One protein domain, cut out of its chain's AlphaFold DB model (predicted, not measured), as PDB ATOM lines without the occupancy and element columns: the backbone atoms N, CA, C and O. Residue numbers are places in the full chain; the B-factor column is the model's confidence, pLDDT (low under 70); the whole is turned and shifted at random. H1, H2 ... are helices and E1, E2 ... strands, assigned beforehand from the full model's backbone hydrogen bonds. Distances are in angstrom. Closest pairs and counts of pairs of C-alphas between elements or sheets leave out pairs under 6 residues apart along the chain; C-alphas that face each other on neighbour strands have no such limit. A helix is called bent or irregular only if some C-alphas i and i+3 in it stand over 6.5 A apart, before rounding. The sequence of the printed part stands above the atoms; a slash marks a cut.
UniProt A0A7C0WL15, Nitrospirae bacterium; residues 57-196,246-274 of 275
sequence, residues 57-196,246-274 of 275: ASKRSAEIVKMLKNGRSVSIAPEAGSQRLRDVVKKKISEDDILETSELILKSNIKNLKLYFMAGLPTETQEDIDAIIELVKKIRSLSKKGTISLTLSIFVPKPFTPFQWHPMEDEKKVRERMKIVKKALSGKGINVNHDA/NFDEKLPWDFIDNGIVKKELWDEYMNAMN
ATOM      1  N   ALA A  57      -7.323 -16.861   8.289       75.38
ATOM      2  CA  ALA A  57      -6.083 -16.487   8.978       75.38
ATOM      3  C   ALA A  57      -5.514 -17.702   9.729       75.38
ATOM      4  O   ALA A  57      -6.230 -18.327  10.511       75.38
ATOM      5  N   SER A  58      -4.287 -18.100   9.386       75.62
ATOM      6  CA  SER A  58      -3.578 -19.243   9.975       75.62
ATOM      7  C   SER A  58      -2.135 -19.296   9.467       75.62
ATOM      8  O   SER A  58      -1.849 -18.826   8.361       75.62
ATOM      9  N   LYS A  59      -1.258 -20.002  10.188       68.88
ATOM     10  CA  LYS A  59       0.113 -20.299   9.731       68.88
ATOM     11  C   LYS A  59       0.173 -20.968   8.354       68.88
ATOM     12  O   LYS A  59       1.066 -20.692   7.569       68.88
ATOM     13  N   ARG A  60      -0.798 -21.811   7.997       71.19
ATOM     14  CA  ARG A  60      -0.817 -22.471   6.680       71.19
ATOM     15  C   ARG A  60      -1.127 -21.502   5.537       71.19
ATOM     16  O   ARG A  60      -0.651 -21.662   4.416       71.19
ATOM     17  N   SER A  61      -1.910 -20.468   5.826       73.75
ATOM     18  CA  SER A  61      -2.230 -19.408   4.869       73.75
ATOM     19  C   SER A  61      -1.006 -18.563   4.536       73.75
ATOM     20  O   SER A  61      -0.870 -18.135   3.393       73.75
ATOM     21  N   ALA A  62      -0.086 -18.392   5.490       68.00
ATOM     22  CA  ALA A  62       1.195 -17.723   5.286       68.00
ATOM     23  C   ALA A  62       2.022 -18.347   4.154       68.00
ATOM     24  O   ALA A  62       2.533 -17.640   3.285       68.00
ATOM     25  N   GLU A  63       2.143 -19.675   4.160       73.56
ATOM     26  CA  GLU A  63       2.913 -20.427   3.162       73.56
ATOM     27  C   GLU A  63       2.317 -20.249   1.767       73.56
ATOM     28  O   GLU A  63       3.025 -19.921   0.819       73.56
ATOM     29  N   ILE A  64       0.992 -20.358   1.659       76.88
ATOM     30  CA  ILE A  64       0.282 -20.210   0.387       76.88
ATOM     31  C   ILE A  64       0.380 -18.770  -0.144       76.88
ATOM     32  O   ILE A  64       0.518 -18.570  -1.351       76.88
ATOM     33  N   VAL A  65       0.358 -17.756   0.730       75.81
ATOM     34  CA  VAL A  65       0.532 -16.348   0.326       75.81
ATOM     35  C   VAL A  65       1.903 -16.108  -0.302       75.81
ATOM     36  O   VAL A  65       1.984 -15.389  -1.295       75.81
ATOM     37  N   LYS A  66       2.970 -16.738   0.204       74.06
ATOM     38  CA  LYS A  66       4.313 -16.630  -0.397       74.06
ATOM     39  C   LYS A  66       4.373 -17.213  -1.812       74.06
ATOM     40  O   LYS A  66       5.158 -16.739  -2.628       74.06
ATOM     41  N   MET A  67       3.535 -18.205  -2.112       75.19
ATOM     42  CA  MET A  67       3.450 -18.831  -3.436       75.19
ATOM     43  C   MET A  67       2.633 -17.997  -4.440       75.19
ATOM     44  O   MET A  67       2.713 -18.232  -5.648       75.19
ATOM     45  N   LEU A  68       1.852 -17.010  -3.979       74.12
ATOM     46  CA  LEU A  68       1.094 -16.117  -4.858       74.12
ATOM     47  C   LEU A  68       2.047 -15.149  -5.577       74.12
ATOM     48  O   LEU A  68       2.422 -14.109  -5.041       74.12
ATOM     49  N   LYS A  69       2.392 -15.461  -6.833       63.12
ATOM     50  CA  LYS A  69       3.265 -14.610  -7.665       63.12
ATOM     51  C   LYS A  69       2.686 -13.205  -7.889       63.12
ATOM     52  O   LYS A  69       3.438 -12.238  -7.859       63.12
ATOM     53  N   ASN A  70       1.369 -13.087  -8.115       64.00
ATOM     54  CA  ASN A  70       0.657 -11.822  -8.344       64.00
ATOM     55  C   ASN A  70      -0.836 -11.946  -7.988       64.00
ATOM     56  O   ASN A  70      -1.539 -12.783  -8.549       64.00
ATOM     57  N   GLY A  71      -1.350 -11.072  -7.115       65.75
ATOM     58  CA  GLY A  71      -2.763 -11.060  -6.719       65.75
ATOM     59  C   GLY A  71      -3.332  -9.645  -6.613       65.75
ATOM     60  O   GLY A  71      -2.707  -8.748  -6.049       65.75
ATOM     61  N   ARG A  72      -4.545  -9.417  -7.140       74.12
ATOM     62  CA  ARG A  72      -5.230  -8.117  -6.985       74.12
ATOM     63  C   ARG A  72      -5.691  -7.896  -5.548       74.12
ATOM     64  O   ARG A  72      -5.485  -6.814  -5.004       74.12
ATOM     65  N   SER A  73      -6.314  -8.907  -4.948       83.38
ATOM     66  CA  SER A  73      -6.803  -8.830  -3.576       83.38
ATOM     67  C   SER A  73      -6.880 -10.194  -2.917       83.38
ATOM     68  O   SER A  73      -7.280 -11.149  -3.578       83.38
ATOM     69  N   VAL A  74      -6.606 -10.241  -1.619       87.19
ATOM     70  CA  VAL A  74      -6.816 -11.414  -0.764       87.19
ATOM     71  C   VAL A  74      -7.641 -10.987   0.436       87.19
ATOM     72  O   VAL A  74      -7.446  -9.883   0.945       87.19
ATOM     73  N   SER A  75      -8.568 -11.840   0.864       89.00
ATOM     74  CA  SER A  75      -9.460 -11.533   1.979       89.00
ATOM     75  C   SER A  75      -9.159 -12.361   3.217       89.00
ATOM     76  O   SER A  75      -8.873 -13.549   3.098       89.00
ATOM     77  N   ILE A  76      -9.304 -11.748   4.388       91.56
ATOM     78  CA  ILE A  76      -9.407 -12.407   5.689       91.56
ATOM     79  C   ILE A  76     -10.766 -12.021   6.276       91.56
ATOM     80  O   ILE A  76     -11.205 -10.881   6.129       91.56
ATOM     81  N   ALA A  77     -11.434 -12.946   6.954       92.56
ATOM     82  CA  ALA A  77     -12.664 -12.654   7.681       92.56
ATOM     83  C   ALA A  77     -12.424 -12.777   9.190       92.56
ATOM     84  O   ALA A  77     -12.507 -13.892   9.705       92.56
ATOM     85  N   PRO A  78     -12.069 -11.679   9.889       95.06
ATOM     86  CA  PRO A  78     -12.040 -11.647  11.347       95.06
ATOM     87  C   PRO A  78     -13.404 -11.870  12.013       95.06
ATOM     88  O   PRO A  78     -13.451 -12.407  13.115       95.06
ATOM     89  N   GLU A  79     -14.494 -11.473  11.346       96.00
ATOM     90  CA  GLU A  79     -15.880 -11.370  11.850       96.00
ATOM     91  C   GLU A  79     -16.073 -10.343  12.975       96.00
ATOM     92  O   GLU A  79     -16.988  -9.531  12.898       96.00
ATOM     93  N   ALA A  80     -15.199 -10.320  13.980       97.38
ATOM     94  CA  ALA A  80     -15.288  -9.421  15.129       97.38
ATOM     95  C   ALA A  80     -13.918  -8.849  15.529       97.38
ATOM     96  O   ALA A  80     -12.869  -9.450  15.270       97.38
ATOM     97  N   GLY A  81     -13.937  -7.673  16.164       95.44
ATOM     98  CA  GLY A  81     -12.738  -6.963  16.617       95.44
ATOM     99  C   GLY A  81     -12.099  -7.575  17.862       95.44
ATOM    100  O   GLY A  81     -10.889  -7.801  17.883       95.44
ATOM    101  N   SER A  82     -12.902  -7.897  18.876       98.12
ATOM    102  CA  SER A  82     -12.426  -8.487  20.132       98.12
ATOM    103  C   SER A  82     -12.306 -10.012  20.050       98.12
ATOM    104  O   SER A  82     -12.974 -10.663  19.244       98.12
ATOM    105  N   GLN A  83     -11.465 -10.602  20.908       97.75
ATOM    106  CA  GLN A  83     -11.376 -12.062  21.013       97.75
ATOM    107  C   GLN A  83     -12.668 -12.663  21.571       97.75
ATOM    108  O   GLN A  83     -13.182 -13.612  20.992       97.75
ATOM    109  N   ARG A  84     -13.245 -12.047  22.611       97.25
ATOM    110  CA  ARG A  84     -14.509 -12.482  23.220       97.25
ATOM    111  C   ARG A  84     -15.619 -12.622  22.177       97.25
ATOM    112  O   ARG A  84     -16.246 -13.669  22.084       97.25
ATOM    113  N   LEU A  85     -15.837 -11.597  21.349       98.06
ATOM    114  CA  LEU A  85     -16.908 -11.629  20.354       98.06
ATOM    115  C   LEU A  85     -16.595 -12.590  19.193       98.06
ATOM    116  O   LEU A  85     -17.515 -13.189  18.637       98.06
ATOM    117  N   ARG A  86     -15.311 -12.812  18.860       97.62
ATOM    118  CA  ARG A  86     -14.910 -13.915  17.966       97.62
ATOM    119  C   ARG A  86     -15.268 -15.274  18.565       97.62
ATOM    120  O   ARG A  86     -15.763 -16.125  17.830       97.62
ATOM    121  N   ASP A  87     -15.080 -15.466  19.866       96.69
ATOM    122  CA  ASP A  87     -15.420 -16.713  20.555       96.69
ATOM    123  C   ASP A  87     -16.942 -16.935  20.605       96.69
ATOM    124  O   ASP A  87     -17.391 -18.044  20.315       96.69
ATOM    125  N   VAL A  88     -17.738 -15.876  20.828       97.62
ATOM    126  CA  VAL A  88     -19.216 -15.893  20.735       97.62
ATOM    127  C   VAL A  88     -19.672 -16.441  19.385       97.62
ATOM    128  O   VAL A  88     -20.479 -17.364  19.332       97.62
ATOM    129  N   VAL A  89     -19.121 -15.936  18.276       95.88
ATOM    130  CA  VAL A  89     -19.460 -16.427  16.925       95.88
ATOM    131  C   VAL A  89     -18.642 -17.652  16.497       95.88
ATOM    132  O   VAL A  89     -18.642 -18.026  15.321       95.88
ATOM    133  N   LYS A  90     -17.928 -18.285  17.440       93.50
ATOM    134  CA  LYS A  90     -17.110 -19.494  17.251       93.50
ATOM    135  C   LYS A  90     -16.048 -19.353  16.158       93.50
ATOM    136  O   LYS A  90     -15.638 -20.323  15.504       93.50
ATOM    137  N   LYS A  91     -15.543 -18.137  15.964       91.12
ATOM    138  CA  LYS A  91     -14.449 -17.850  15.047       91.12
ATOM    139  C   LYS A  91     -13.114 -18.200  15.697       91.12
ATOM    140  O   LYS A  91     -12.481 -17.389  16.358       91.12
ATOM    141  N   LYS A  92     -12.658 -19.425  15.439       88.06
ATOM    142  CA  LYS A  92     -11.376 -19.966  15.922       88.06
ATOM    143  C   LYS A  92     -10.171 -19.345  15.194       88.06
ATOM    144  O   LYS A  92      -9.554 -20.029  14.374       88.06
ATOM    145  N   ILE A  93      -9.914 -18.059  15.430       90.75
ATOM    146  CA  ILE A  93      -8.716 -17.312  15.015       90.75
ATOM    147  C   ILE A  93      -8.350 -16.324  16.131       90.75
ATOM    148  O   ILE A  93      -9.232 -15.672  16.698       90.75
ATOM    149  N   SER A  94      -7.061 -16.224  16.447       94.19
ATOM    150  CA  SER A  94      -6.556 -15.239  17.405       94.19
ATOM    151  C   SER A  94      -6.285 -13.890  16.736       94.19
ATOM    152  O   SER A  94      -6.245 -13.781  15.507       94.19
ATOM    153  N   GLU A  95      -6.083 -12.847  17.543       95.81
ATOM    154  CA  GLU A  95      -5.573 -11.572  17.030       95.81
ATOM    155  C   GLU A  95      -4.206 -11.752  16.349       95.81
ATOM    156  O   GLU A  95      -4.008 -11.253  15.241       95.81
ATOM    157  N   ASP A  96      -3.307 -12.527  16.957       94.38
ATOM    158  CA  ASP A  96      -1.970 -12.787  16.420       94.38
ATOM    159  C   ASP A  96      -2.028 -13.480  15.054       94.38
ATOM    160  O   ASP A  96      -1.337 -13.055  14.127       94.38
ATOM    161  N   ASP A  97      -2.919 -14.465  14.872       92.12
ATOM    162  CA  ASP A  97      -3.126 -15.116  13.569       92.12
ATOM    163  C   ASP A  97      -3.532 -14.100  12.489       92.12
ATOM    164  O   ASP A  97      -3.091 -14.181  11.335       92.12
ATOM    165  N   ILE A  98      -4.397 -13.141  12.847       94.56
ATOM    166  CA  ILE A  98      -4.864 -12.086  11.942       94.56
ATOM    167  C   ILE A  98      -3.709 -11.144  11.599       94.56
ATOM    168  O   ILE A  98      -3.535 -10.818  10.421       94.56
ATOM    169  N   LEU A  99      -2.928 -10.714  12.592       95.12
ATOM    170  CA  LEU A  99      -1.802  -9.801  12.396       95.12
ATOM    171  C   LEU A  99      -0.699 -10.452  11.557       95.12
ATOM    172  O   LEU A  99      -0.298  -9.869  10.551       95.12
ATOM    173  N   GLU A 100      -0.281 -11.675  11.891       91.06
ATOM    174  CA  GLU A 100       0.740 -12.428  11.152       91.06
ATOM    175  C   GLU A 100       0.313 -12.648   9.694       91.06
ATOM    176  O   GLU A 100       1.049 -12.327   8.755       91.06
ATOM    177  N   THR A 101      -0.923 -13.118   9.471       89.56
ATOM    178  CA  THR A 101      -1.433 -13.342   8.108       89.56
ATOM    179  C   THR A 101      -1.521 -12.025   7.328       89.56
ATOM    180  O   THR A 101      -1.168 -11.972   6.146       89.56
ATOM    181  N   SER A 102      -1.964 -10.943   7.976       92.50
ATOM    182  CA  SER A 102      -2.073  -9.627   7.343       92.50
ATOM    183  C   SER A 102      -0.709  -9.042   6.989       92.50
ATOM    184  O   SER A 102      -0.555  -8.484   5.902       92.50
ATOM    185  N   GLU A 103       0.291  -9.187   7.862       91.44
ATOM    186  CA  GLU A 103       1.658  -8.728   7.612       91.44
ATOM    187  C   GLU A 103       2.234  -9.379   6.356       91.44
ATOM    188  O   GLU A 103       2.756  -8.696   5.472       91.44
ATOM    189  N   LEU A 104       2.091 -10.698   6.245       87.75
ATOM    190  CA  LEU A 104       2.588 -11.467   5.111       87.75
ATOM    191  C   LEU A 104       1.915 -11.057   3.802       87.75
ATOM    192  O   LEU A 104       2.596 -10.858   2.795       87.75
ATOM    193  N   ILE A 105       0.594 -10.862   3.822       88.88
ATOM    194  CA  ILE A 105      -0.145 -10.365   2.658       88.88
ATOM    195  C   ILE A 105       0.353  -8.970   2.268       88.88
ATOM    196  O   ILE A 105       0.671  -8.744   1.102       88.88
ATOM    197  N   LEU A 106       0.478  -8.043   3.220       88.75
ATOM    198  CA  LEU A 106       0.873  -6.655   2.948       88.75
ATOM    199  C   LEU A 106       2.357  -6.486   2.577       88.75
ATOM    200  O   LEU A 106       2.722  -5.456   2.001       88.75
ATOM    201  N   LYS A 107       3.216  -7.453   2.921       87.44
ATOM    202  CA  LYS A 107       4.623  -7.516   2.488       87.44
ATOM    203  C   LYS A 107       4.807  -8.228   1.142       87.44
ATOM    204  O   LYS A 107       5.863  -8.078   0.532       87.44
ATOM    205  N   SER A 108       3.803  -8.968   0.671       83.56
ATOM    206  CA  SER A 108       3.794  -9.604  -0.653       83.56
ATOM    207  C   SER A 108       3.387  -8.628  -1.774       83.56
ATOM    208  O   SER A 108       3.039  -7.474  -1.526       83.56
ATOM    209  N   ASN A 109       3.362  -9.097  -3.027       81.19
ATOM    210  CA  ASN A 109       2.909  -8.318  -4.190       81.19
ATOM    211  C   ASN A 109       1.368  -8.207  -4.311       81.19
ATOM    212  O   ASN A 109       0.833  -8.019  -5.407       81.19
ATOM    213  N   ILE A 110       0.630  -8.322  -3.200       84.31
ATOM    214  CA  ILE A 110      -0.830  -8.175  -3.163       84.31
ATOM    215  C   ILE A 110      -1.204  -6.700  -2.979       84.31
ATOM    216  O   ILE A 110      -0.785  -6.038  -2.032       84.31
ATOM    217  N   LYS A 111      -2.043  -6.174  -3.879       86.00
ATOM    218  CA  LYS A 111      -2.415  -4.746  -3.868       86.00
ATOM    219  C   LYS A 111      -3.445  -4.381  -2.798       86.00
ATOM    220  O   LYS A 111      -3.438  -3.244  -2.331       86.00
ATOM    221  N   ASN A 112      -4.350  -5.298  -2.453       91.31
ATOM    222  CA  ASN A 112      -5.460  -5.018  -1.544       91.31
ATOM    223  C   ASN A 112      -5.717  -6.171  -0.561       91.31
ATOM    224  O   ASN A 112      -6.061  -7.277  -0.978       91.31
ATOM    225  N   LEU A 113      -5.604  -5.897   0.736       93.75
ATOM    226  CA  LEU A 113      -6.056  -6.789   1.801       93.75
ATOM    227  C   LEU A 113      -7.516  -6.466   2.125       93.75
ATOM    228  O   LEU A 113      -7.821  -5.366   2.583       93.75
ATOM    229  N   LYS A 114      -8.421  -7.414   1.899       95.50
ATOM    230  CA  LYS A 114      -9.832  -7.275   2.269       95.50
ATOM    231  C   LYS A 114     -10.077  -7.857   3.657       95.50
ATOM    232  O   LYS A 114      -9.635  -8.966   3.935       95.50
ATOM    233  N   LEU A 115     -10.787  -7.129   4.509       96.81
ATOM    234  CA  LEU A 115     -11.154  -7.582   5.851       96.81
ATOM    235  C   LEU A 115     -12.677  -7.623   5.980       96.81
ATOM    236  O   LEU A 115     -13.338  -6.629   5.692       96.81
ATOM    237  N   TYR A 116     -13.234  -8.750   6.409       96.75
ATOM    238  CA  TYR A 116     -14.673  -8.885   6.645       96.75
ATOM    239  C   TYR A 116     -14.971  -8.910   8.140       96.75
ATOM    240  O   TYR A 116     -14.527  -9.807   8.860       96.75
ATOM    241  N   PHE A 117     -15.712  -7.902   8.579       98.06
ATOM    242  CA  PHE A 117     -16.226  -7.752   9.932       98.06
ATOM    243  C   PHE A 117     -17.748  -7.701   9.882       98.06
ATOM    244  O   PHE A 117     -18.328  -7.362   8.851       98.06
ATOM    245  N   MET A 118     -18.382  -7.988  11.008       97.81
ATOM    246  CA  MET A 118     -19.818  -7.867  11.191       97.81
ATOM    247  C   MET A 118     -20.124  -6.773  12.219       97.81
ATOM    248  O   MET A 118     -19.279  -6.436  13.047       97.81
ATOM    249  N   ALA A 119     -21.329  -6.217  12.148       98.00
ATOM    250  CA  ALA A 119     -21.906  -5.332  13.150       98.00
ATOM    251  C   ALA A 119     -23.306  -5.827  13.533       98.00
ATOM    252  O   ALA A 119     -24.049  -6.342  12.691       98.00
ATOM    253  N   GLY A 120     -23.684  -5.637  14.793       97.56
ATOM    254  CA  GLY A 120     -24.937  -6.140  15.354       97.56
ATOM    255  C   GLY A 120     -24.863  -7.605  15.781       97.56
ATOM    256  O   GLY A 120     -25.895  -8.273  15.813       97.56
ATOM    257  N   LEU A 121     -23.661  -8.122  16.061       98.00
ATOM    258  CA  LEU A 121     -23.494  -9.491  16.545       98.00
ATOM    259  C   LEU A 121     -24.147  -9.695  17.930       98.00
ATOM    260  O   LEU A 121     -24.248  -8.751  18.721       98.00
ATOM    261  N   PRO A 122     -24.543 -10.936  18.266       97.12
ATOM    262  CA  PRO A 122     -25.015 -11.279  19.605       97.12
ATOM    263  C   PRO A 122     -24.013 -10.859  20.683       97.12
ATOM    264  O   PRO A 122     -22.823 -11.133  20.561       97.12
ATOM    265  N   THR A 123     -24.492 -10.214  21.750       97.31
ATOM    266  CA  THR A 123     -23.674  -9.693  22.873       97.31
ATOM    267  C   THR A 123     -22.657  -8.597  22.505       97.31
ATOM    268  O   THR A 123     -21.809  -8.255  23.327       97.31
ATOM    269  N   GLU A 124     -22.715  -8.028  21.296       98.06
ATOM    270  CA  GLU A 124     -21.787  -6.980  20.856       98.06
ATOM    271  C   GLU A 124     -21.935  -5.698  21.689       98.06
ATOM    272  O   GLU A 124     -23.021  -5.118  21.813       98.06
ATOM    273  N   THR A 125     -20.807  -5.231  22.212       97.69
ATOM    274  CA  THR A 125     -20.654  -4.018  23.025       97.69
ATOM    275  C   THR A 125     -19.966  -2.901  22.233       97.69
ATOM    276  O   THR A 125     -19.601  -3.084  21.070       97.69
ATOM    277  N   GLN A 126     -19.817  -1.713  22.828       97.75
ATOM    278  CA  GLN A 126     -19.069  -0.630  22.182       97.75
ATOM    279  C   GLN A 126     -17.571  -0.963  22.120       97.75
ATOM    280  O   GLN A 126     -16.922  -0.707  21.109       97.75
ATOM    281  N   GLU A 127     -17.051  -1.629  23.148       98.38
ATOM    282  CA  GLU A 127     -15.666  -2.080  23.251       98.38
ATOM    283  C   GLU A 127     -15.302  -3.042  22.110       98.38
ATOM    284  O   GLU A 127     -14.197  -2.989  21.571       98.38
ATOM    285  N   ASP A 128     -16.244  -3.889  21.681       98.38
ATOM    286  CA  ASP A 128     -16.036  -4.794  20.545       98.38
ATOM    287  C   ASP A 128     -15.920  -4.047  19.205       98.38
ATOM    288  O   ASP A 128     -15.154  -4.458  18.329       98.38
ATOM    289  N   ILE A 129     -16.651  -2.938  19.053       98.38
ATOM    290  CA  ILE A 129     -16.576  -2.058  17.878       98.38
ATOM    291  C   ILE A 129     -15.265  -1.272  17.879       98.38
ATOM    292  O   ILE A 129     -14.603  -1.174  16.842       98.38
ATOM    293  N   ASP A 130     -14.847  -0.770  19.037       98.44
ATOM    294  CA  ASP A 130     -13.561  -0.091  19.189       98.44
ATOM    295  C   ASP A 130     -12.396  -1.056  18.911       98.44
ATOM    296  O   ASP A 130     -11.430  -0.696  18.233       98.44
ATOM    297  N   ALA A 131     -12.528  -2.328  19.297       98.56
ATOM    298  CA  ALA A 131     -11.554  -3.364  18.971       98.56
ATOM    299  C   ALA A 131     -11.410  -3.610  17.454       98.56
ATOM    300  O   ALA A 131     -10.314  -3.943  17.002       98.56
ATOM    301  N   ILE A 132     -12.456  -3.401  16.635       98.44
ATOM    302  CA  ILE A 132     -12.330  -3.446  15.160       98.44
ATOM    303  C   ILE A 132     -11.383  -2.338  14.689       98.44
ATOM    304  O   ILE A 132     -10.493  -2.576  13.870       98.44
ATOM    305  N   ILE A 133     -11.567  -1.123  15.211       98.31
ATOM    306  CA  ILE A 133     -10.762   0.046  14.849       98.31
ATOM    307  C   ILE A 133      -9.297  -0.193  15.219       98.31
ATOM    308  O   ILE A 133      -8.411  -0.009  14.380       98.31
ATOM    309  N   GLU A 134      -9.044  -0.638  16.449       98.25
ATOM    310  CA  GLU A 134      -7.687  -0.882  16.937       98.25
ATOM    311  C   GLU A 134      -7.002  -2.024  16.183       98.25
ATOM    312  O   GLU A 134      -5.847  -1.879  15.775       98.25
ATOM    313  N   LEU A 135      -7.716  -3.111  15.878       98.31
ATOM    314  CA  LEU A 135      -7.183  -4.198  15.060       98.31
ATOM    315  C   LEU A 135      -6.780  -3.716  13.658       98.31
ATOM    316  O   LEU A 135      -5.679  -4.007  13.191       98.31
ATOM    317  N   VAL A 136      -7.627  -2.932  12.982       97.62
ATOM    318  CA  VAL A 136      -7.299  -2.409  11.645       97.62
ATOM    319  C   VAL A 136      -6.121  -1.433  11.696       97.62
ATOM    320  O   VAL A 136      -5.261  -1.475  10.811       97.62
ATOM    321  N   LYS A 137      -6.024  -0.582  12.727       96.88
ATOM    322  CA  LYS A 137      -4.859   0.297  12.923       96.88
ATOM    323  C   LYS A 137      -3.575  -0.502  13.147       96.88
ATOM    324  O   LYS A 137      -2.567  -0.190  12.511       96.88
ATOM    325  N   LYS A 138      -3.618  -1.553  13.977       97.31
ATOM    326  CA  LYS A 138      -2.494  -2.483  14.172       97.31
ATOM    327  C   LYS A 138      -2.073  -3.088  12.836       97.31
ATOM    328  O   LYS A 138      -0.913  -2.944  12.463       97.31
ATOM    329  N   ILE A 139      -3.011  -3.622  12.047       96.19
ATOM    330  CA  ILE A 139      -2.724  -4.157  10.705       96.19
ATOM    331  C   ILE A 139      -2.091  -3.093   9.799       96.19
ATOM    332  O   ILE A 139      -1.093  -3.354   9.123       96.19
ATOM    333  N   ARG A 140      -2.632  -1.867   9.789       94.75
ATOM    334  CA  ARG A 140      -2.078  -0.780   8.978       94.75
ATOM    335  C   ARG A 140      -0.668  -0.390   9.418       94.75
ATOM    336  O   ARG A 140       0.109   0.018   8.562       94.75
ATOM    337  N   SER A 141      -0.318  -0.520  10.695       94.75
ATOM    338  CA  SER A 141       1.028  -0.206  11.191       94.75
ATOM    339  C   SER A 141       2.110  -1.176  10.689       94.75
ATOM    340  O   SER A 141       3.260  -0.768  10.538       94.75
ATOM    341  N   LEU A 142       1.737  -2.412  10.323       93.12
ATOM    342  CA  LEU A 142       2.660  -3.464   9.857       93.12
ATOM    343  C   LEU A 142       3.303  -3.158   8.493       93.12
ATOM    344  O   LEU A 142       4.359  -3.686   8.148       93.12
ATOM    345  N   SER A 143       2.664  -2.323   7.670       89.81
ATOM    346  CA  SER A 143       3.167  -1.943   6.347       89.81
ATOM    347  C   SER A 143       2.527  -0.635   5.907       89.81
ATOM    348  O   SER A 143       1.361  -0.410   6.185       89.81
ATOM    349  N   LYS A 144       3.229   0.215   5.152       87.81
ATOM    350  CA  LYS A 144       2.624   1.383   4.471       87.81
ATOM    351  C   LYS A 144       2.197   1.082   3.026       87.81
ATOM    352  O   LYS A 144       1.663   1.959   2.351       87.81
ATOM    353  N   LYS A 145       2.460  -0.135   2.536       86.88
ATOM    354  CA  LYS A 145       2.156  -0.571   1.165       86.88
ATOM    355  C   LYS A 145       0.760  -1.188   1.075       86.88
ATOM    356  O   LYS A 145       0.238  -1.715   2.058       86.88
ATOM    357  N   GLY A 146       0.182  -1.135  -0.123       88.44
ATOM    358  CA  GLY A 146      -1.130  -1.707  -0.421       88.44
ATOM    359  C   GLY A 146      -2.295  -0.978   0.253       88.44
ATOM    360  O   GLY A 146      -2.120  -0.111   1.114       88.44
ATOM    361  N   THR A 147      -3.499  -1.352  -0.151       93.75
ATOM    362  CA  THR A 147      -4.756  -0.857   0.413       93.75
ATOM    363  C   THR A 147      -5.332  -1.893   1.372       93.75
ATOM    364  O   THR A 147      -5.217  -3.091   1.129       93.75
ATOM    365  N   ILE A 148      -5.962  -1.442   2.452       96.19
ATOM    366  CA  ILE A 148      -6.810  -2.272   3.306       96.19
ATOM    367  C   ILE A 148      -8.252  -1.895   2.997       96.19
ATOM    368  O   ILE A 148      -8.611  -0.726   3.068       96.19
ATOM    369  N   SER A 149      -9.083  -2.857   2.621       96.19
ATOM    370  CA  SER A 149     -10.503  -2.635   2.355       96.19
ATOM    371  C   SER A 149     -11.318  -3.447   3.347       96.19
ATOM    372  O   SER A 149     -11.450  -4.655   3.169       96.19
ATOM    373  N   LEU A 150     -11.857  -2.811   4.384       96.12
ATOM    374  CA  LEU A 150     -12.783  -3.494   5.279       96.12
ATOM    375  C   LEU A 150     -14.225  -3.379   4.784       96.12
ATOM    376  O   LEU A 150     -14.622  -2.355   4.225       96.12
ATOM    377  N   THR A 151     -14.996  -4.432   5.018       97.25
ATOM    378  CA  THR A 151     -16.445  -4.468   4.843       97.25
ATOM    379  C   THR A 151     -17.078  -4.827   6.178       97.25
ATOM    380  O   THR A 151     -16.732  -5.858   6.752       97.25
ATOM    381  N   LEU A 152     -17.990  -3.976   6.649       97.50
ATOM    382  CA  LEU A 152     -18.868  -4.242   7.787       97.50
ATOM    383  C   LEU A 152     -20.206  -4.764   7.272       97.50
ATOM    384  O   LEU A 152     -21.017  -3.983   6.764       97.50
ATOM    385  N   SER A 153     -20.428  -6.069   7.379       97.38
ATOM    386  CA  SER A 153     -21.744  -6.642   7.123       97.38
ATOM    387  C   SER A 153     -22.635  -6.545   8.354       97.38
ATOM    388  O   SER A 153     -22.161  -6.437   9.484       97.38
ATOM    389  N   ILE A 154     -23.946  -6.559   8.148       98.31
ATOM    390  CA  ILE A 154     -24.897  -6.554   9.263       98.31
ATOM    391  C   ILE A 154     -25.211  -8.001   9.631       98.31
ATOM    392  O   ILE A 154     -25.437  -8.840   8.757       98.31
ATOM    393  N   PHE A 155     -25.222  -8.309  10.925       98.12
ATOM    394  CA  PHE A 155     -25.654  -9.614  11.400       98.12
ATOM    395  C   PHE A 155     -27.111  -9.870  11.005       98.12
ATOM    396  O   PHE A 155     -28.015  -9.125  11.378       98.12
ATOM    397  N   VAL A 156     -27.329 -10.951  10.256       98.06
ATOM    398  CA  VAL A 156     -28.655 -11.440   9.879       98.06
ATOM    399  C   VAL A 156     -28.757 -12.891  10.342       98.06
ATOM    400  O   VAL A 156     -27.986 -13.716   9.833       98.06
ATOM    401  N   PRO A 157     -29.684 -13.237  11.253       96.75
ATOM    402  CA  PRO A 157     -29.881 -14.618  11.675       96.75
ATOM    403  C   PRO A 157     -30.238 -15.488  10.469       96.75
ATOM    404  O   PRO A 157     -30.884 -15.039   9.516       96.75
ATOM    405  N   LYS A 158     -29.769 -16.739  10.485       96.44
ATOM    406  CA  LYS A 158     -29.975 -17.688   9.389       96.44
ATOM    407  C   LYS A 158     -30.593 -18.984   9.894       96.44
ATOM    408  O   LYS A 158     -30.169 -19.461  10.950       96.44
ATOM    409  N   PRO A 159     -31.519 -19.586   9.127       95.75
ATOM    410  CA  PRO A 159     -31.984 -20.943   9.376       95.75
ATOM    411  C   PRO A 159     -30.823 -21.909   9.587       95.75
ATOM    412  O   PRO A 159     -29.800 -21.811   8.905       95.75
ATOM    413  N   PHE A 160     -31.003 -22.850  10.511       95.31
ATOM    414  CA  PHE A 160     -30.040 -23.915  10.797       95.31
ATOM    415  C   PHE A 160     -28.675 -23.428  11.296       95.31
ATOM    416  O   PHE A 160     -27.660 -24.104  11.129       95.31
ATOM    417  N   THR A 161     -28.646 -22.256  11.921       95.50
ATOM    418  CA  THR A 161     -27.475 -21.754  12.642       95.50
ATOM    419  C   THR A 161     -27.809 -21.613  14.123       95.50
ATOM    420  O   THR A 161     -28.987 -21.454  14.457       95.50
ATOM    421  N   PRO A 162     -26.815 -21.624  15.028       96.50
ATOM    422  CA  PRO A 162     -27.068 -21.396  16.449       96.50
ATOM    423  C   PRO A 162     -27.829 -20.089  16.695       96.50
ATOM    424  O   PRO A 162     -28.763 -20.035  17.482       96.50
ATOM    425  N   PHE A 163     -27.533 -19.037  15.933       97.12
ATOM    426  CA  PHE A 163     -28.178 -17.739  16.116       97.12
ATOM    427  C   PHE A 163     -29.541 -17.585  15.429       97.12
ATOM    428  O   PHE A 163     -30.057 -16.473  15.355       97.12
ATOM    429  N   GLN A 164     -30.178 -18.664  14.966       96.12
ATOM    430  CA  GLN A 164     -31.503 -18.597  14.334       96.12
ATOM    431  C   GLN A 164     -32.623 -18.098  15.274       96.12
ATOM    432  O   GLN A 164     -33.683 -17.682  14.813       96.12
ATOM    433  N   TRP A 165     -32.409 -18.101  16.590       96.50
ATOM    434  CA  TRP A 165     -33.351 -17.529  17.564       96.50
ATOM    435  C   TRP A 165     -33.008 -16.096  17.985       96.50
ATOM    436  O   TRP A 165     -33.788 -15.461  18.702       96.50
ATOM    437  N   HIS A 166     -31.849 -15.589  17.555       97.38
ATOM    438  CA  HIS A 166     -31.379 -14.264  17.924       97.38
ATOM    439  C   HIS A 166     -32.051 -13.193  17.053       97.38
ATOM    440  O   HIS A 166     -32.134 -13.370  15.833       97.38
ATOM    441  N   PRO A 167     -32.553 -12.092  17.641       97.31
ATOM    442  CA  PRO A 167     -33.056 -10.968  16.865       97.31
ATOM    443  C   PRO A 167     -31.906 -10.219  16.181       97.31
ATOM    444  O   PRO A 167     -30.757 -10.297  16.609       97.31
ATOM    445  N   MET A 168     -32.211  -9.468  15.125       98.06
ATOM    446  CA  MET A 168     -31.269  -8.459  14.637       98.06
ATOM    447  C   MET A 168     -31.230  -7.276  15.612       98.06
ATOM    448  O   MET A 168     -32.217  -6.974  16.280       98.06
ATOM    449  N   GLU A 169     -30.081  -6.611  15.687       97.44
ATOM    450  CA  GLU A 169     -29.902  -5.370  16.449       97.44
ATOM    451  C   GLU A 169     -30.745  -4.226  15.855       97.44
ATOM    452  O   GLU A 169     -31.094  -4.268  14.682       97.44
ATOM    453  N   ASP A 170     -31.059  -3.195  16.643       94.88
ATOM    454  CA  ASP A 170     -31.796  -2.019  16.159       94.88
ATOM    455  C   ASP A 170     -31.067  -1.274  15.016       94.88
ATOM    456  O   ASP A 170     -29.851  -1.042  15.057       94.88
ATOM    457  N   GLU A 171     -31.831  -0.816  14.012       95.00
ATOM    458  CA  GLU A 171     -31.296  -0.122  12.831       95.00
ATOM    459  C   GLU A 171     -30.451   1.104  13.191       95.00
ATOM    460  O   GLU A 171     -29.422   1.351  12.552       95.00
ATOM    461  N   LYS A 172     -30.873   1.901  14.181       96.06
ATOM    462  CA  LYS A 172     -30.158   3.125  14.565       96.06
ATOM    463  C   LYS A 172     -28.827   2.770  15.207       96.06
ATOM    464  O   LYS A 172     -27.810   3.360  14.842       96.06
ATOM    465  N   LYS A 173     -28.823   1.767  16.086       96.56
ATOM    466  CA  LYS A 173     -27.615   1.311  16.778       96.56
ATOM    467  C   LYS A 173     -26.587   0.718  15.810       96.56
ATOM    468  O   LYS A 173     -25.417   1.092  15.853       96.56
ATOM    469  N   VAL A 174     -27.011  -0.113  14.854       96.88
ATOM    470  CA  VAL A 174     -26.106  -0.643  13.814       96.88
ATOM    471  C   VAL A 174     -25.542   0.483  12.937       96.88
ATOM    472  O   VAL A 174     -24.344   0.509  12.648       96.88
ATOM    473  N   ARG A 175     -26.371   1.462  12.541       97.56
ATOM    474  CA  ARG A 175     -25.916   2.643  11.777       97.56
ATOM    475  C   ARG A 175     -24.876   3.456  12.533       97.56
ATOM    476  O   ARG A 175     -23.898   3.895  11.926       97.56
ATOM    477  N   GLU A 176     -25.087   3.664  13.826       97.62
ATOM    478  CA  GLU A 176     -24.150   4.373  14.689       97.62
ATOM    479  C   GLU A 176     -22.800   3.653  14.746       97.62
ATOM    480  O   GLU A 176     -21.775   4.264  14.438       97.62
ATOM    481  N   ARG A 177     -22.796   2.342  15.006       97.56
ATOM    482  CA  ARG A 177     -21.577   1.517  15.034       97.56
ATOM    483  C   ARG A 177     -20.800   1.577  13.718       97.56
ATOM    484  O   ARG A 177     -19.605   1.866  13.709       97.56
ATOM    485  N   MET A 178     -21.478   1.404  12.579       97.00
ATOM    486  CA  MET A 178     -20.836   1.521  11.262       97.00
ATOM    487  C   MET A 178     -20.264   2.923  11.016       97.00
ATOM    488  O   MET A 178     -19.182   3.066  10.441       97.00
ATOM    489  N   LYS A 179     -20.965   3.973  11.467       96.81
ATOM    490  CA  LYS A 179     -20.497   5.361  11.369       96.81
ATOM    491  C   LYS A 179     -19.252   5.596  12.226       96.81
ATOM    492  O   LYS A 179     -18.339   6.271  11.750       96.81
ATOM    493  N   ILE A 180     -19.199   5.040  13.438       97.56
ATOM    494  CA  ILE A 180     -18.038   5.111  14.337       97.56
ATOM    495  C   ILE A 180     -16.806   4.519  13.646       97.56
ATOM    496  O   ILE A 180     -15.812   5.226  13.467       97.56
ATOM    497  N   VAL A 181     -16.902   3.283  13.145       97.81
ATOM    498  CA  VAL A 181     -15.784   2.619  12.454       97.81
ATOM    499  C   VAL A 181     -15.361   3.393  11.205       97.81
ATOM    500  O   VAL A 181     -14.174   3.654  11.002       97.81
ATOM    501  N   LYS A 182     -16.323   3.829  10.380       96.69
ATOM    502  CA  LYS A 182     -16.042   4.596   9.158       96.69
ATOM    503  C   LYS A 182     -15.324   5.912   9.446       96.69
ATOM    504  O   LYS A 182     -14.392   6.257   8.724       96.69
ATOM    505  N   LYS A 183     -15.741   6.639  10.487       96.12
ATOM    506  CA  LYS A 183     -15.120   7.907  10.895       96.12
ATOM    507  C   LYS A 183     -13.717   7.690  11.462       96.12
ATOM    508  O   LYS A 183     -12.823   8.473  11.171       96.12
ATOM    509  N   ALA A 184     -13.517   6.644  12.259       96.81
ATOM    510  CA  ALA A 184     -12.231   6.378  12.897       96.81
ATOM    511  C   ALA A 184     -11.158   5.870  11.920       96.81
ATOM    512  O   ALA A 184      -9.969   6.103  12.134       96.81
ATOM    513  N   LEU A 185     -11.568   5.180  10.852       95.75
ATOM    514  CA  LEU A 185     -10.667   4.565   9.873       95.75
ATOM    515  C   LEU A 185     -10.588   5.319   8.538       95.75
ATOM    516  O   LEU A 185      -9.927   4.848   7.612       95.75
ATOM    517  N   SER A 186     -11.225   6.488   8.412       83.75
ATOM    518  CA  SER A 186     -11.090   7.321   7.215       83.75
ATOM    519  C   SER A 186      -9.656   7.847   7.107       83.75
ATOM    520  O   SER A 186      -9.258   8.743   7.849       83.75
ATOM    521  N   GLY A 187      -8.859   7.281   6.201       81.75
ATOM    522  CA  GLY A 187      -7.449   7.629   6.067       81.75
ATOM    523  C   GLY A 187      -6.795   7.034   4.822       81.75
ATOM    524  O   GLY A 187      -7.365   6.205   4.113       81.75
ATOM    525  N   LYS A 188      -5.565   7.473   4.533       81.94
ATOM    526  CA  LYS A 188      -4.835   7.050   3.332       81.94
ATOM    527  C   LYS A 188      -4.562   5.543   3.365       81.94
ATOM    528  O   LYS A 188      -3.876   5.044   4.253       81.94
ATOM    529  N   GLY A 189      -5.056   4.834   2.351       91.19
ATOM    530  CA  GLY A 189      -4.831   3.397   2.185       91.19
ATOM    531  C   GLY A 189      -5.771   2.503   2.997       91.19
ATOM    532  O   GLY A 189      -5.497   1.306   3.077       91.19
ATOM    533  N   ILE A 190      -6.849   3.052   3.574       96.31
ATOM    534  CA  ILE A 190      -7.937   2.284   4.191       96.31
ATOM    535  C   ILE A 190      -9.265   2.685   3.543       96.31
ATOM    536  O   ILE A 190      -9.638   3.855   3.541       96.31
ATOM    537  N   ASN A 191      -9.990   1.699   3.020       96.25
ATOM    538  CA  ASN A 191     -11.338   1.853   2.490       96.25
ATOM    539  C   ASN A 191     -12.322   1.151   3.422       96.25
ATOM    540  O   ASN A 191     -12.169  -0.041   3.691       96.25
ATOM    541  N   VAL A 192     -13.347   1.871   3.875       96.94
ATOM    542  CA  VAL A 192     -14.410   1.315   4.720       96.94
ATOM    543  C   VAL A 192     -15.692   1.202   3.911       96.94
ATOM    544  O   VAL A 192     -16.276   2.213   3.519       96.94
ATOM    545  N   ASN A 193     -16.131  -0.031   3.695       96.19
ATOM    546  CA  ASN A 193     -17.420  -0.363   3.104       96.19
ATOM    547  C   ASN A 193     -18.333  -0.942   4.184       96.19
ATOM    548  O   ASN A 193     -17.866  -1.478   5.189       96.19
ATOM    549  N   HIS A 194     -19.636  -0.851   3.969       96.44
ATOM    550  CA  HIS A 194     -20.617  -1.496   4.824       96.44
ATOM    551  C   HIS A 194     -21.855  -1.865   4.015       96.44
ATOM    552  O   HIS A 194     -22.102  -1.272   2.959       96.44
ATOM    553  N   ASP A 195     -22.636  -2.808   4.526       93.06
ATOM    554  CA  ASP A 195     -23.901  -3.186   3.907       93.06
ATOM    555  C   ASP A 195     -24.896  -2.020   3.906       93.06
ATOM    556  O   ASP A 195     -24.892  -1.128   4.768       93.06
ATOM    557  N   ALA A 196     -25.801  -2.041   2.932       95.06
ATOM    558  CA  ALA A 196     -26.984  -1.208   2.977       95.06
ATOM    559  C   ALA A 196     -27.936  -1.759   4.047       95.06
ATOM    560  O   ALA A 196     -28.457  -2.864   3.923       95.06
ATOM    561  N   ASN A 246     -37.983 -18.324  21.342       94.69
ATOM    562  CA  ASN A 246     -37.687 -19.352  22.342       94.69
ATOM    563  C   ASN A 246     -37.401 -20.699  21.668       94.69
ATOM    564  O   ASN A 246     -37.755 -20.906  20.508       94.69
ATOM    565  N   PHE A 247     -36.792 -21.623  22.412       96.06
ATOM    566  CA  PHE A 247     -36.455 -22.962  21.923       96.06
ATOM    567  C   PHE A 247     -37.665 -23.711  21.343       96.06
ATOM    568  O   PHE A 247     -37.590 -24.243  20.233       96.06
ATOM    569  N   ASP A 248     -38.781 -23.689  22.076       95.19
ATOM    570  CA  ASP A 248     -40.006 -24.436  21.758       95.19
ATOM    571  C   ASP A 248     -40.820 -23.823  20.610       95.19
ATOM    572  O   ASP A 248     -41.842 -24.371  20.191       95.19
ATOM    573  N   GLU A 249     -40.389 -22.676  20.082       94.00
ATOM    574  CA  GLU A 249     -41.055 -22.052  18.950       94.00
ATOM    575  C   GLU A 249     -40.908 -22.920  17.695       94.00
ATOM    576  O   GLU A 249     -39.821 -23.416  17.375       94.00
ATOM    577  N   LYS A 250     -42.018 -23.082  16.966       93.62
ATOM    578  CA  LYS A 250     -42.021 -23.721  15.650       93.62
ATOM    579  C   LYS A 250     -41.447 -22.750  14.631       93.62
ATOM    580  O   LYS A 250     -42.095 -21.764  14.280       93.62
ATOM    581  N   LEU A 251     -40.237 -23.030  14.165       95.44
ATOM    582  CA  LEU A 251     -39.567 -22.218  13.160       95.44
ATOM    583  C   LEU A 251     -40.086 -22.575  11.760       95.44
ATOM    584  O   LEU A 251     -40.437 -23.732  11.510       95.44
ATOM    585  N   PRO A 252     -40.097 -21.622  10.808       95.44
ATOM    586  CA  PRO A 252     -40.627 -21.856   9.465       95.44
ATOM    587  C   PRO A 252     -39.964 -23.004   8.701       95.44
ATOM    588  O   PRO A 252     -40.578 -23.546   7.792       95.44
ATOM    589  N   TRP A 253     -38.734 -23.374   9.057       95.19
ATOM    590  CA  TRP A 253     -37.940 -24.433   8.428       95.19
ATOM    591  C   TRP A 253     -37.835 -25.713   9.266       95.19
ATOM    592  O   TRP A 253     -37.145 -26.633   8.843       95.19
ATOM    593  N   ASP A 254     -38.525 -25.818  10.410       94.62
ATOM    594  CA  ASP A 254     -38.464 -27.013  11.277       94.62
ATOM    595  C   ASP A 254     -38.935 -28.300  10.564       94.62
ATOM    596  O   ASP A 254     -38.646 -29.401  11.020       94.62
ATOM    597  N   PHE A 255     -39.663 -28.182   9.448       93.75
ATOM    598  CA  PHE A 255     -40.116 -29.326   8.647       93.75
ATOM    599  C   PHE A 255     -39.041 -29.887   7.697       93.75
ATOM    600  O   PHE A 255     -39.289 -30.893   7.031       93.75
ATOM    601  N   ILE A 256     -37.886 -29.228   7.578       94.25
ATOM    602  CA  ILE A 256     -36.795 -29.627   6.686       94.25
ATOM    603  C   ILE A 256     -35.753 -30.382   7.508       94.25
ATOM    604  O   ILE A 256     -35.108 -29.802   8.381       94.25
ATOM    605  N   ASP A 257     -35.546 -31.656   7.184       92.38
ATOM    606  CA  ASP A 257     -34.437 -32.428   7.735       92.38
ATOM    607  C   ASP A 257     -33.139 -32.093   6.988       92.38
ATOM    608  O   ASP A 257     -33.016 -32.302   5.779       92.38
ATOM    609  N   ASN A 258     -32.174 -31.538   7.717       88.50
ATOM    610  CA  ASN A 258     -30.838 -31.227   7.221       88.50
ATOM    611  C   ASN A 258     -29.731 -31.993   7.972       88.50
ATOM    612  O   ASN A 258     -28.554 -31.660   7.816       88.50
ATOM    613  N   GLY A 259     -30.102 -32.976   8.802       90.88
ATOM    614  CA  GLY A 259     -29.188 -33.750   9.640       90.88
ATOM    615  C   GLY A 259     -28.632 -33.020  10.868       90.88
ATOM    616  O   GLY A 259     -27.792 -33.590  11.559       90.88
ATOM    617  N   ILE A 260     -29.058 -31.783  11.158       90.31
ATOM    618  CA  ILE A 260     -28.617 -31.013  12.331       90.31
ATOM    619  C   ILE A 260     -29.673 -31.095  13.434       90.31
ATOM    620  O   ILE A 260     -30.840 -30.755  13.230       90.31
ATOM    621  N   VAL A 261     -29.264 -31.477  14.643       93.50
ATOM    622  CA  VAL A 261     -30.178 -31.584  15.784       93.50
ATOM    623  C   VAL A 261     -30.493 -30.188  16.342       93.50
ATOM    624  O   VAL A 261     -29.610 -29.464  16.799       93.50
ATOM    625  N   LYS A 262     -31.780 -29.804  16.372       94.56
ATOM    626  CA  LYS A 262     -32.243 -28.483  16.864       94.56
ATOM    627  C   LYS A 262     -31.733 -28.154  18.274       94.56
ATOM    628  O   LYS A 262     -31.394 -27.005  18.554       94.56
ATOM    629  N   LYS A 263     -31.660 -29.158  19.154       96.50
ATOM    630  CA  LYS A 263     -31.156 -29.011  20.526       96.50
ATOM    631  C   LYS A 263     -29.671 -28.635  20.573       96.50
ATOM    632  O   LYS A 263     -29.319 -27.751  21.340       96.50
ATOM    633  N   GLU A 264     -28.838 -29.207  19.707       96.25
ATOM    634  CA  GLU A 264     -27.405 -28.880  19.642       96.25
ATOM    635  C   GLU A 264     -27.178 -27.419  19.233       96.25
ATOM    636  O   GLU A 264     -26.383 -26.716  19.857       96.25
ATOM    637  N   LEU A 265     -27.932 -26.924  18.241       96.50
ATOM    638  CA  LEU A 265     -27.886 -25.510  17.842       96.50
ATOM    639  C   LEU A 265     -28.318 -24.579  18.979       96.50
ATOM    640  O   LEU A 265     -27.744 -23.504  19.149       96.50
ATOM    641  N   TRP A 266     -29.335 -24.977  19.743       97.25
ATOM    642  CA  TRP A 266     -29.803 -24.200  20.886       97.25
ATOM    643  C   TRP A 266     -28.773 -24.166  22.013       97.25
ATOM    644  O   TRP A 266     -28.525 -23.110  22.587       97.25
ATOM    645  N   ASP A 267     -28.146 -25.296  22.321       97.56
ATOM    646  CA  ASP A 267     -27.125 -25.354  23.364       97.56
ATOM    647  C   ASP A 267     -25.892 -24.531  22.960       97.56
ATOM    648  O   ASP A 267     -25.347 -23.790  23.778       97.56
ATOM    649  N   GLU A 268     -25.509 -24.550  21.678       97.00
ATOM    650  CA  GLU A 268     -24.472 -23.662  21.140       97.00
ATOM    651  C   GLU A 268     -24.856 -22.180  21.255       97.00
ATOM    652  O   GLU A 268     -24.026 -21.365  21.659       97.00
ATOM    653  N   TYR A 269     -26.114 -21.830  20.975       97.38
ATOM    654  CA  TYR A 269     -26.622 -20.473  21.171       97.38
ATOM    655  C   TYR A 269     -26.534 -20.033  22.632       97.38
ATOM    656  O   TYR A 269     -26.007 -18.963  22.922       97.38
ATOM    657  N   MET A 270     -27.013 -20.860  23.559       97.50
ATOM    658  CA  MET A 270     -26.992 -20.546  24.986       97.50
ATOM    659  C   MET A 270     -25.565 -20.396  25.511       97.50
ATOM    660  O   MET A 270     -25.299 -19.467  26.268       97.50
ATOM    661  N   ASN A 271     -24.641 -21.252  25.071       97.06
ATOM    662  CA  ASN A 271     -23.224 -21.114  25.401       97.06
ATOM    663  C   ASN A 271     -22.664 -19.780  24.899       97.06
ATOM    664  O   ASN A 271     -22.027 -19.071  25.669       97.06
ATOM    665  N   ALA A 272     -22.952 -19.404  23.649       96.81
ATOM    666  CA  ALA A 272     -22.504 -18.137  23.074       96.81
ATOM    667  C   ALA A 272     -23.054 -16.910  23.824       96.81
ATOM    668  O   ALA A 272     -22.352 -15.918  23.974       96.81
ATOM    669  N   MET A 273     -24.287 -16.981  24.334       96.38
ATOM    670  CA  MET A 273     -24.900 -15.898  25.113       96.38
ATOM    671  C   MET A 273     -24.306 -15.725  26.523       96.38
ATOM    672  O   MET A 273     -24.614 -14.729  27.174       96.38
ATOM    673  N   ASN A 274     -23.483 -16.671  26.988       93.75
ATOM    674  CA  ASN A 274     -22.869 -16.674  28.319       93.75
ATOM    675  C   ASN A 274     -21.361 -16.342  28.304       93.75
ATOM    676  O   ASN A 274     -20.707 -16.503  29.335       93.75
TER     677      ASN A 274
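AT A GLANCE: This is residues 57 to 196 and 246 to 274 of the 275 residues of a protein of Nitrospirae bacterium (UniProt A0A7C0WL15). A strongly twisted wall of four parallel strands, E1 to E4, has three helices, H3, H4 and H6, laid side by side over one face and running along the strands, while no named helix covers the other face. H1 adds a fourth helix to the row beside H3, at the E1 side; beyond the ends of the strands, H5 and H7, with the unnamed residues 246 to 261, make a small head that lengthens the whole. The printed part has 169 residues, with seven named helices and four named strands in the order H1 E1 H2 H3 E2 H4 E3 H5 H6 E4 H7. The sheet's order is E1 E2 E3 E4, and the class is mixed, helices and strands. The whole is compact, with a radius of gyration of the C-alphas of 17.7 A and spans of 53 by 36 by 26 A.

HOW THE PARTS SIT: The sheet has edge strands E1, residues 71 to 79, and E4, residues 190 to 194, and inner strands E2, residues 110 to 119, and E3, residues 147 to 154. E1 and E2 are parallel at 22 degrees, with N 76 and O 114 within hydrogen-bond range at 2.8 A. E2 and E3 are parallel at 22 degrees, with N 119 and O 153 at 2.8 A. E3 and E4 are parallel at 18 degrees, with N 191 and O 148 at 2.8 A. H3, residues 95 to 107, H4, residues 126 to 141, and H6, residues 171 to 184, are on the same face of the sheet, a two-layer arrangement with helices on one face. H3 is over E1 and E2 at a height over the sheet of 9.9 A. H4 is over E2 and E3 at 10.1 A. H6 is over E3 at 9.5 A, and only just not over E4, on which 2 of its C-alphas fall. H4, with residues 135 to 139 alone, touches H3, the closest C-alphas being those of Leu 99 and Ile 139, 6.0 A apart; they run the same way at a shallow tilt of 33 degrees, only just short of steep. H4, with residues 126 to 133 alone, touches H6, closest at Ile 133 and Val 181, 6.1 A between C-alphas, at a shallow tilt of 28 degrees, the same way. Three strand-helix-strand units, parallel neighbour strands with helices between, have right-handed crossovers: E1, H2 and H3, E2; E2, H4, E3; and E3, H5 and H6, E4, where H2 is residues 83 to 88 and H5 residues 162 to 165. H1, residues 59 to 67, is not on the sheet but touches H3, closest at the C-alphas of Ala 62 and Thr 101, 5.8 A, at a shallow tilt of 6 degrees. H7, residues 262 to 272, touches H5, closest at the C-alphas of Pro 162 and Leu 265, 4.4 A. H2 and H7 are close but not clearly touching, with C-alphas 88 and 272 4.6 A apart. H5 and H6 are apart. In H2, H3, H4, H6 and H7 every O i to N i+4 pair is within hydrogen-bond range; in H1 4 of 5 are, and H5 is too short for such a pair.

IN THESE COORDINATES: E2 measures 26.8 A from first to last C-alpha, E1 and E3 22.7 A each, and E4 13.2 A. H4 measures 22.9 A, H6 20.1 A, H3 18.2 A, H7 15.5 A, H1 13.7 A and H2 8.7 A. H5 is irregular, with C-alphas 162 and 165 7.5 A apart. H1 begins at C-alpha 59, (0.113, -20.299, 9.731); E2 begins at C-alpha 110, (-0.830, -8.175, -3.163); H7 ends at C-alpha 272, (-22.504, -18.137, 23.074).

THE WHOLE: The two C-alphas farthest apart are those of Lys 69 and Asp 248, 53.2 A. Residues 197 to 245 are not printed, and C-alphas 196 and 246 are 28.6 A apart across this cut, which lies in the link from E4 to H7. Of the links that are printed whole, none is long. The mean pLDDT of the printed part is 92.5; residues 59, 62 and 69 to 71 are under 70.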